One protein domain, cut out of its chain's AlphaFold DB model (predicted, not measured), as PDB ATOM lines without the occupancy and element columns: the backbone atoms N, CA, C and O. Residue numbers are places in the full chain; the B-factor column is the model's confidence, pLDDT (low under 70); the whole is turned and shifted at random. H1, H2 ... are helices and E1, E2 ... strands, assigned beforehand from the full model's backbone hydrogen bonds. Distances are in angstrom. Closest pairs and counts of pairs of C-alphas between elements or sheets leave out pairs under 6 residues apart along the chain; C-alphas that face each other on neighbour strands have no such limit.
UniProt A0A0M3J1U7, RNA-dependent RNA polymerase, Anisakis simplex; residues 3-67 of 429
ATOM      1  N   ILE A   3      91.553 110.763  76.819       94.44
ATOM      2  CA  ILE A   3      91.834 112.149  76.434       94.44
ATOM      3  C   ILE A   3      91.440 112.491  74.993       94.44
ATOM      4  O   ILE A   3      91.222 111.627  74.127       94.44
ATOM      5  N   ARG A   4      91.393 113.799  74.749       92.06
ATOM      6  CA  ARG A   4      91.467 114.432  73.437       92.06
ATOM      7  C   ARG A   4      92.564 115.491  73.464       92.06
ATOM      8  O   ARG A   4      92.728 116.220  74.439       92.06
ATOM      9  N   HIS A   5      93.336 115.558  72.391       90.19
ATOM     10  CA  HIS A   5      94.334 116.598  72.201       90.19
ATOM     11  C   HIS A   5      94.409 116.958  70.717       90.19
ATOM     12  O   HIS A   5      95.218 116.416  69.962       90.19
ATOM     13  N   ARG A   6      93.515 117.857  70.282       88.88
ATOM     14  CA  ARG A   6      93.336 118.218  68.864       88.88
ATOM     15  C   ARG A   6      93.061 116.963  68.016       88.88
ATOM     16  O   ARG A   6      92.047 116.307  68.227       88.88
ATOM     17  N   GLY A   7      93.960 116.616  67.095       88.50
ATOM     18  CA  GLY A   7      93.872 115.410  66.263       88.50
ATOM     19  C   GLY A   7      94.205 114.103  66.988       88.50
ATOM     20  O   GLY A   7      94.095 113.035  66.391       88.50
ATOM     21  N   ILE A   8      94.609 114.162  68.261       89.88
ATOM     22  CA  ILE A   8      95.018 112.999  69.049       89.88
ATOM     23  C   ILE A   8      93.865 112.502  69.931       89.88
ATOM     24  O   ILE A   8      93.225 113.272  70.655       89.88
ATOM     25  N   LYS A   9      93.631 111.188  69.902       92.38
ATOM     26  CA  LYS A   9      92.666 110.458  70.736       92.38
ATOM     27  C   LYS A   9      93.330 109.214  71.323       92.38
ATOM     28  O   LYS A   9      93.916 108.432  70.583       92.38
ATOM     29  N   GLY A  10      93.131 108.974  72.619       93.44
ATOM     30  CA  GLY A  10      93.500 107.701  73.234       93.44
ATOM     31  C   GLY A  10      93.485 107.724  74.758       93.44
ATOM     32  O   GLY A  10      92.851 108.589  75.375       93.44
ATOM     33  N   VAL A  11      94.223 106.782  75.345       94.50
ATOM     34  CA  VAL A  11      94.525 106.729  76.777       94.50
ATOM     35  C   VAL A  11      95.947 107.222  77.045       94.50
ATOM     36  O   VAL A  11      96.869 106.904  76.299       94.50
ATOM     37  N   LEU A  12      96.113 107.989  78.121       94.00
ATOM     38  CA  LEU A  12      97.398 108.284  78.751       94.00
ATOM     39  C   LEU A  12      97.478 107.570  80.103       94.00
ATOM     40  O   LEU A  12      96.588 107.750  80.946       94.00
ATOM     41  N   SER A  13      98.520 106.775  80.303       93.94
ATOM     42  CA  SER A  13      98.936 106.216  81.592       93.94
ATOM     43  C   SER A  13     100.103 107.026  82.156       93.94
ATOM     44  O   SER A  13     100.772 107.760  81.431       93.94
ATOM     45  N   VAL A  14     100.308 106.925  83.467       92.56
ATOM     46  CA  VAL A  14     101.528 107.424  84.104       92.56
ATOM     47  C   VAL A  14     102.633 106.413  83.818       92.56
ATOM     48  O   VAL A  14     102.378 105.219  83.939       92.56
ATOM     49  N   ASP A  15     103.819 106.890  83.450       91.19
ATOM     50  CA  ASP A  15     105.029 106.079  83.294       91.19
ATOM     51  C   ASP A  15     106.181 106.793  84.026       91.19
ATOM     52  O   ASP A  15     106.638 107.841  83.556       91.19
ATOM     53  N   PRO A  16     106.638 106.272  85.182       88.56
ATOM     54  CA  PRO A  16     107.748 106.848  85.937       88.56
ATOM     55  C   PRO A  16     109.055 106.957  85.134       88.56
ATOM     56  O   PRO A  16     109.843 107.870  85.379       88.56
ATOM     57  N   ALA A  17     109.275 106.087  84.141       86.69
ATOM     58  CA  ALA A  17     110.499 106.087  83.344       86.69
ATOM     59  C   ALA A  17     110.583 107.278  82.369       86.69
ATOM     60  O   ALA A  17     111.663 107.582  81.855       86.69
ATOM     61  N   LEU A  18     109.474 107.980  82.093       86.69
ATOM     62  CA  LEU A  18     109.479 109.143  81.198       86.69
ATOM     63  C   LEU A  18     110.308 110.307  81.746       86.69
ATOM     64  O   LEU A  18     110.987 110.986  80.972       86.69
ATOM     65  N   ASP A  19     110.273 110.539  83.058       84.19
ATOM     66  CA  ASP A  19     111.036 111.626  83.672       84.19
ATOM     67  C   ASP A  19     112.541 111.317  83.671       84.19
ATOM     68  O   ASP A  19     113.341 112.195  83.340       84.19
ATOM     69  N   GLU A  20     112.926 110.061  83.922       85.12
ATOM     70  CA  GLU A  20     114.316 109.592  83.810       85.12
ATOM     71  C   GLU A  20     114.839 109.732  82.373       85.12
ATOM     72  O   GLU A  20     115.899 110.317  82.136       85.12
ATOM     73  N   ARG A  21     114.051 109.283  81.383       84.25
ATOM     74  CA  ARG A  21     114.380 109.439  79.956       84.25
ATOM     75  C   ARG A  21     114.506 110.908  79.559       84.25
ATOM     76  O   ARG A  21     115.380 111.241  78.758       84.25
ATOM     77  N   ARG A  22     113.669 111.794  80.114       83.12
ATOM     78  CA  ARG A  22     113.752 113.243  79.869       83.12
ATOM     79  C   ARG A  22     115.053 113.836  80.373       83.12
ATOM     80  O   ARG A  22     115.687 114.585  79.633       83.12
ATOM     81  N   GLN A  23     115.426 113.520  81.609       85.25
ATOM     82  CA  GLN A  23     116.665 114.011  82.208       85.25
ATOM     83  C   GLN A  23     117.870 113.532  81.399       85.25
ATOM     84  O   GLN A  23     118.661 114.354  80.941       85.25
ATOM     85  N   TRP A  24     117.921 112.235  81.085       87.69
ATOM     86  CA  TRP A  24     118.984 111.660  80.263       87.69
ATOM     87  C   TRP A  24     119.071 112.301  78.867       87.69
ATOM     88  O   TRP A  24     120.159 112.647  78.403       87.69
ATOM     89  N   ALA A  25     117.940 112.515  78.185       84.44
ATOM     90  CA  ALA A  25     117.925 113.146  76.863       84.44
ATOM     91  C   ALA A  25     118.405 114.606  76.908       84.44
ATOM     92  O   ALA A  25     119.131 115.039  76.010       84.44
ATOM     93  N   ALA A  26     118.033 115.351  77.955       84.38
ATOM     94  CA  ALA A  26     118.477 116.726  78.165       84.38
ATOM     95  C   ALA A  26     119.992 116.806  78.417       84.38
ATOM     96  O   ALA A  26     120.662 117.642  77.814       84.38
ATOM     97  N   GLU A  27     120.535 115.904  79.240       90.12
ATOM     98  CA  GLU A  27     121.975 115.804  79.519       90.12
ATOM     99  C   GLU A  27     122.799 115.471  78.269       90.12
ATOM    100  O   GLU A  27     123.914 115.961  78.109       90.12
ATOM    101  N   ASN A  28     122.234 114.682  77.351       90.19
ATOM    102  CA  ASN A  28     122.908 114.245  76.125       90.19
ATOM    103  C   ASN A  28     122.559 115.094  74.885       90.19
ATOM    104  O   ASN A  28     123.005 114.784  73.781       90.19
ATOM    105  N   GLY A  29     121.764 116.163  75.031       85.50
ATOM    106  CA  GLY A  29     121.396 117.060  73.928       85.50
ATOM    107  C   GLY A  29     120.540 116.414  72.828       85.50
ATOM    108  O   GLY A  29     120.553 116.877  71.684       85.50
ATOM    109  N   ILE A  30     119.796 115.351  73.144       82.44
ATOM    110  CA  ILE A  30     118.987 114.590  72.182       82.44
ATOM    111  C   ILE A  30     117.578 115.189  72.097       82.44
ATOM    112  O   ILE A  30     116.875 115.313  73.098       82.44
ATOM    113  N   LYS A  31     117.131 115.534  70.881       74.50
ATOM    114  CA  LYS A  31     115.744 115.947  70.611       74.50
ATOM    115  C   LYS A  31     114.904 114.738  70.201       74.50
ATOM    116  O   LYS A  31     115.173 114.135  69.166       74.50
ATOM    117  N   ASP A  32     113.868 114.427  70.975       68.88
ATOM    118  CA  ASP A  32     112.922 113.354  70.654       68.88
ATOM    119  C   ASP A  32     111.854 113.844  69.655       68.88
ATOM    120  O   ASP A  32     110.940 114.611  69.978       68.88
ATOM    121  N   SER A  33     111.983 113.419  68.400       68.19
ATOM    122  CA  SER A  33     110.993 113.656  67.349       68.19
ATOM    123  C   SER A  33     110.536 112.331  66.752       68.19
ATOM    124  O   SER A  33     111.360 111.548  66.284       68.19
ATOM    125  N   ASN A  34     109.223 112.101  66.700       66.38
ATOM    126  CA  ASN A  34     108.673 110.890  66.103       66.38
ATOM    127  C   ASN A  34     108.566 111.052  64.577       66.38
ATOM    128  O   ASN A  34     107.698 111.783  64.086       66.38
ATOM    129  N   SER A  35     109.418 110.341  63.832       66.12
ATOM    130  CA  SER A  35     109.459 110.370  62.362       66.12
ATOM    131  C   SER A  35     108.133 109.968  61.709       66.12
ATOM    132  O   SER A  35     107.786 110.504  60.661       66.12
ATOM    133  N   ALA A  36     107.345 109.091  62.341       62.84
ATOM    134  CA  ALA A  36     106.067 108.632  61.799       62.84
ATOM    135  C   ALA A  36     104.967 109.705  61.856       62.84
ATOM    136  O   ALA A  36     104.029 109.665  61.065       62.84
ATOM    137  N   THR A  37     105.065 110.663  62.782       64.75
ATOM    138  CA  THR A  37     104.050 111.723  62.939       64.75
ATOM    139  C   THR A  37     104.553 113.100  62.512       64.75
ATOM    140  O   THR A  37     103.747 114.021  62.374       64.75
ATOM    141  N   ASN A  38     105.866 113.274  62.308       67.62
ATOM    142  CA  ASN A  38     106.516 114.580  62.140       67.62
ATOM    143  C   ASN A  38     106.151 115.579  63.261       67.62
ATOM    144  O   ASN A  38     106.111 116.792  63.047       67.62
ATOM    145  N   LYS A  39     105.863 115.076  64.470       69.06
ATOM    146  CA  LYS A  39     105.569 115.882  65.661       69.06
ATOM    147  C   LYS A  39     106.677 115.673  66.702       69.06
ATOM    148  O   LYS A  39     107.107 114.548  66.944       69.06
ATOM    149  N   MET A  40     107.128 116.763  67.324       68.81
ATOM    150  CA  MET A  40     108.132 116.752  68.404       68.81
ATOM    151  C   MET A  40     107.546 116.084  69.641       68.81
ATOM    152  O   MET A  40     106.591 116.634  70.154       68.81
ATOM    153  N   ASN A  41     108.048 114.964  70.154       69.69
ATOM    154  CA  ASN A  41     107.524 114.413  71.407       69.69
ATOM    155  C   ASN A  41     107.903 115.338  72.564       69.69
ATOM    156  O   ASN A  41     109.059 115.721  72.703       69.69
ATOM    157  N   ASP A  42     106.915 115.743  73.362       68.75
ATOM    158  CA  ASP A  42     107.228 116.393  74.629       68.75
ATOM    159  C   ASP A  42     107.402 115.257  75.627       68.75
ATOM    160  O   ASP A  42     106.482 114.469  75.815       68.75
ATOM    161  N   LEU A  43     108.577 115.111  76.230       73.88
ATOM    162  CA  LEU A  43     108.852 113.978  77.115       73.88
ATOM    163  C   LEU A  43     107.960 113.988  78.376       73.88
ATOM    164  O   LEU A  43     107.971 113.021  79.128       73.88
ATOM    165  N   ALA A  44     107.183 115.054  78.625       80.38
ATOM    166  CA  ALA A  44     106.093 115.051  79.606       80.38
ATOM    167  C   ALA A  44     104.900 114.183  79.198       80.38
ATOM    168  O   ALA A  44     104.241 113.608  80.062       80.38
ATOM    169  N   VAL A  45     104.614 114.082  77.900       86.06
ATOM    170  CA  VAL A  45     103.512 113.290  77.355       86.06
ATOM    171  C   VAL A  45     103.884 112.767  75.970       86.06
ATOM    172  O   VAL A  45     103.979 113.520  74.997       86.06
ATOM    173  N   VAL A  46     104.010 111.446  75.855       86.38
ATOM    174  CA  VAL A  46     104.320 110.776  74.589       86.38
ATOM    175  C   VAL A  46     103.042 110.242  73.948       86.38
ATOM    176  O   VAL A  46     102.208 109.622  74.604       86.38
ATOM    177  N   PHE A  47     102.902 110.467  72.640       87.56
ATOM    178  CA  PHE A  47     101.782 109.959  71.852       87.56
ATOM    179  C   PHE A  47     102.252 108.940  70.816       87.56
ATOM    180  O   PHE A  47     103.278 109.114  70.156       87.56
ATOM    181  N   ARG A  48     101.461 107.883  70.639       87.38
ATOM    182  CA  ARG A  48     101.697 106.826  69.653       87.38
ATOM    183  C   ARG A  48     101.102 107.201  68.292       87.38
ATOM    184  O   ARG A  48     100.061 107.859  68.261       87.38
ATOM    185  N   PRO A  49     101.664 106.712  67.167       87.31
ATOM    186  CA  PRO A  49     101.093 106.946  65.837       87.31
ATOM    187  C   PRO A  49      99.613 106.546  65.729       87.31
ATOM    188  O   PRO A  49      98.828 107.259  65.118       87.31
ATOM    189  N   SER A  50      99.199 105.466  66.400       88.31
ATOM    190  CA  SER A  50      97.801 105.008  66.422       88.31
ATOM    191  C   SER A  50      96.826 105.984  67.095       88.31
ATOM    192  O   SER A  50      95.616 105.909  66.858       88.31
ATOM    193  N   GLN A  51      97.322 106.900  67.933       90.44
ATOM    194  CA  GLN A  51      96.511 107.917  68.599       90.44
ATOM    195  C   GLN A  51      96.286 109.148  67.712       90.44
ATOM    196  O   GLN A  51      95.345 109.900  67.966       90.44
ATOM    197  N   ASP A  52      97.101 109.351  66.674       88.38
ATOM    198  CA  ASP A  52      96.996 110.479  65.750       88.38
ATOM    199  C   ASP A  52      95.948 110.191  64.669       88.38
ATOM    200  O   ASP A  52      96.181 109.421  63.740       88.38
ATOM    201  N   LYS A  53      94.748 110.761  64.813       87.12
ATOM    202  CA  LYS A  53      93.612 110.468  63.925       87.12
ATOM    203  C   LYS A  53      93.586 111.366  62.692       87.12
ATOM    204  O   LYS A  53      93.079 110.956  61.655       87.12
ATOM    205  N   PHE A  54      94.112 112.582  62.807       85.38
ATOM    206  CA  PHE A  54      94.278 113.513  61.694       85.38
ATOM    207  C   PHE A  54      95.309 114.586  62.042       85.38
ATOM    208  O   PHE A  54      95.522 114.941  63.205       85.38
ATOM    209  N   ARG A  55      95.947 115.151  61.013       82.19
ATOM    210  CA  ARG A  55      96.970 116.181  61.197       82.19
ATOM    211  C   ARG A  55      96.347 117.452  61.778       82.19
ATOM    212  O   ARG A  55      95.528 118.101  61.141       82.19
ATOM    213  N   ALA A  56      96.800 117.833  62.967       84.19
ATOM    214  CA  ALA A  56      96.447 119.085  63.622       84.19
ATOM    215  C   ALA A  56      97.679 119.685  64.331       84.19
ATOM    216  O   ALA A  56      98.521 118.917  64.817       84.19
ATOM    217  N   PRO A  57      97.799 121.026  64.414       81.31
ATOM    218  CA  PRO A  57      98.820 121.688  65.227       81.31
ATOM    219  C   PRO A  57      98.703 121.305  66.708       81.31
ATOM    220  O   PRO A  57      97.598 121.055  67.199       81.31
ATOM    221  N   ARG A  58      99.827 121.277  67.435       74.75
ATOM    222  CA  ARG A  58      99.814 121.011  68.882       74.75
ATOM    223  C   ARG A  58      99.277 122.204  69.667       74.75
ATOM    224  O   ARG A  58      99.502 123.352  69.301       74.75
ATOM    225  N   SER A  59      98.562 121.899  70.746       78.06
ATOM    226  CA  SER A  59      98.040 122.872  71.712       78.06
ATOM    227  C   SER A  59      98.820 122.773  73.025       78.06
ATOM    228  O   SER A  59      99.459 121.757  73.273       78.06
ATOM    229  N   GLY A  60      98.716 123.769  73.904       81.62
ATOM    230  CA  GLY A  60      99.188 123.650  75.295       81.62
ATOM    231  C   GLY A  60      98.207 122.916  76.222       81.62
ATOM    232  O   GLY A  60      98.509 122.696  77.388       81.62
ATOM    233  N   THR A  61      97.016 122.557  75.729       87.38
ATOM    234  CA  THR A  61      95.909 122.022  76.541       87.38
ATOM    235  C   THR A  61      95.578 120.582  76.159       87.38
ATOM    236  O   THR A  61      95.400 120.281  74.977       87.38
ATOM    237  N   ILE A  62      95.448 119.702  77.154       89.88
ATOM    238  CA  ILE A  62      94.921 118.338  77.011       89.88
ATOM    239  C   ILE A  62      93.518 118.301  77.619       89.88
ATOM    240  O   ILE A  62      93.313 118.748  78.745       89.88
ATOM    241  N   GLU A  63      92.555 117.760  76.881       93.62
ATOM    242  CA  GLU A  63      91.168 117.627  77.321       93.62
ATOM    243  C   GLU A  63      90.949 116.227  77.899       93.62
ATOM    244  O   GLU A  63      91.235 115.214  77.251       93.62
ATOM    245  N   ILE A  64      90.429 116.154  79.124       94.19
ATOM    246  CA  ILE A  64      90.144 114.890  79.807       94.19
ATOM    247  C   ILE A  64      88.668 114.546  79.609       94.19
ATOM    248  O   ILE A  64      87.790 115.292  80.027       94.19
ATOM    249  N   VAL A  65      88.401 113.391  78.999       94.69
ATOM    250  CA  VAL A  65      87.039 112.876  78.780       94.69
ATOM    251  C   VAL A  65      86.573 112.054  79.979       94.69
ATOM    252  O   VAL A  65      85.445 112.189  80.441       94.69
ATOM    253  N   LYS A  66      87.440 111.162  80.468       94.50
ATOM    254  CA  LYS A  66      87.177 110.290  81.619       94.50
ATOM    255  C   LYS A  66      88.503 109.902  82.267       94.50
ATOM    256  O   LYS A  66      89.520 109.773  81.585       94.50
ATOM    257  N   TYR A  67      88.507 109.707  83.577       93.94
ATOM    258  CA  TYR A  67      89.673 109.248  84.329       93.94
ATOM    259  C   TYR A  67      89.427 107.851  84.906       93.94
ATOM    260  O   TYR A  67      88.281 107.410  85.008       93.94
TER     261      TYR A  67
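AT A GLANCE: This is residues 3 to 67 of the 429 residues of the protein "RNA-dependent RNA polymerase" of Anisakis simplex (UniProt A0A0M3J1U7). With little regular structure, the domain is mostly loop: a small three-stranded sheet at one end, helix H1 at the other, and residues 28 to 62 winding back from helix to sheet. The printed part has 65 residues, 22 in named elements, in the order E1, E2, H1, E3; the sheet, E2 E1 E3, is antiparallel, the class mixed. It is only just compact, close to loose, with a radius of gyration of the C-alphas of 12.5 A and spans of 34 by 26 by 20 A.

HOW THE PARTS SIT: E1, residues 3 to 5, forms a hairpin with E2, residues 8 to 11; N 3 and O 10, 2.9 A apart, are within hydrogen-bond range. H1, residues 17 to 27, is not on the sheet; its O i to N i+4 pairs are each within range. E3, residues 63 to 66, is antiparallel to E1 at 163 degrees, with N 4 and O 63 within range at 2.9 A. E2, H1 and E3 make a split strand-helix-strand unit, E1 between its same-way strands, with a right-handed crossover.

IN THESE COORDINATES: E1, 6.6 A long, begins at C-alpha 3 (91.834, 112.149, 76.434). E2 measures 10.0 A, H1 15.5 A; E3, 9.4 A, ends at C-alpha 66 (87.177, 110.290, 81.619).

THE WHOLE: The farthest C-alphas, of Asn 28 and Lys 66, are 36.4 A apart. The printed part has no cut; the H1 to E3 link is long, 35 residues. Residues 32 to 42 have pLDDT under 70.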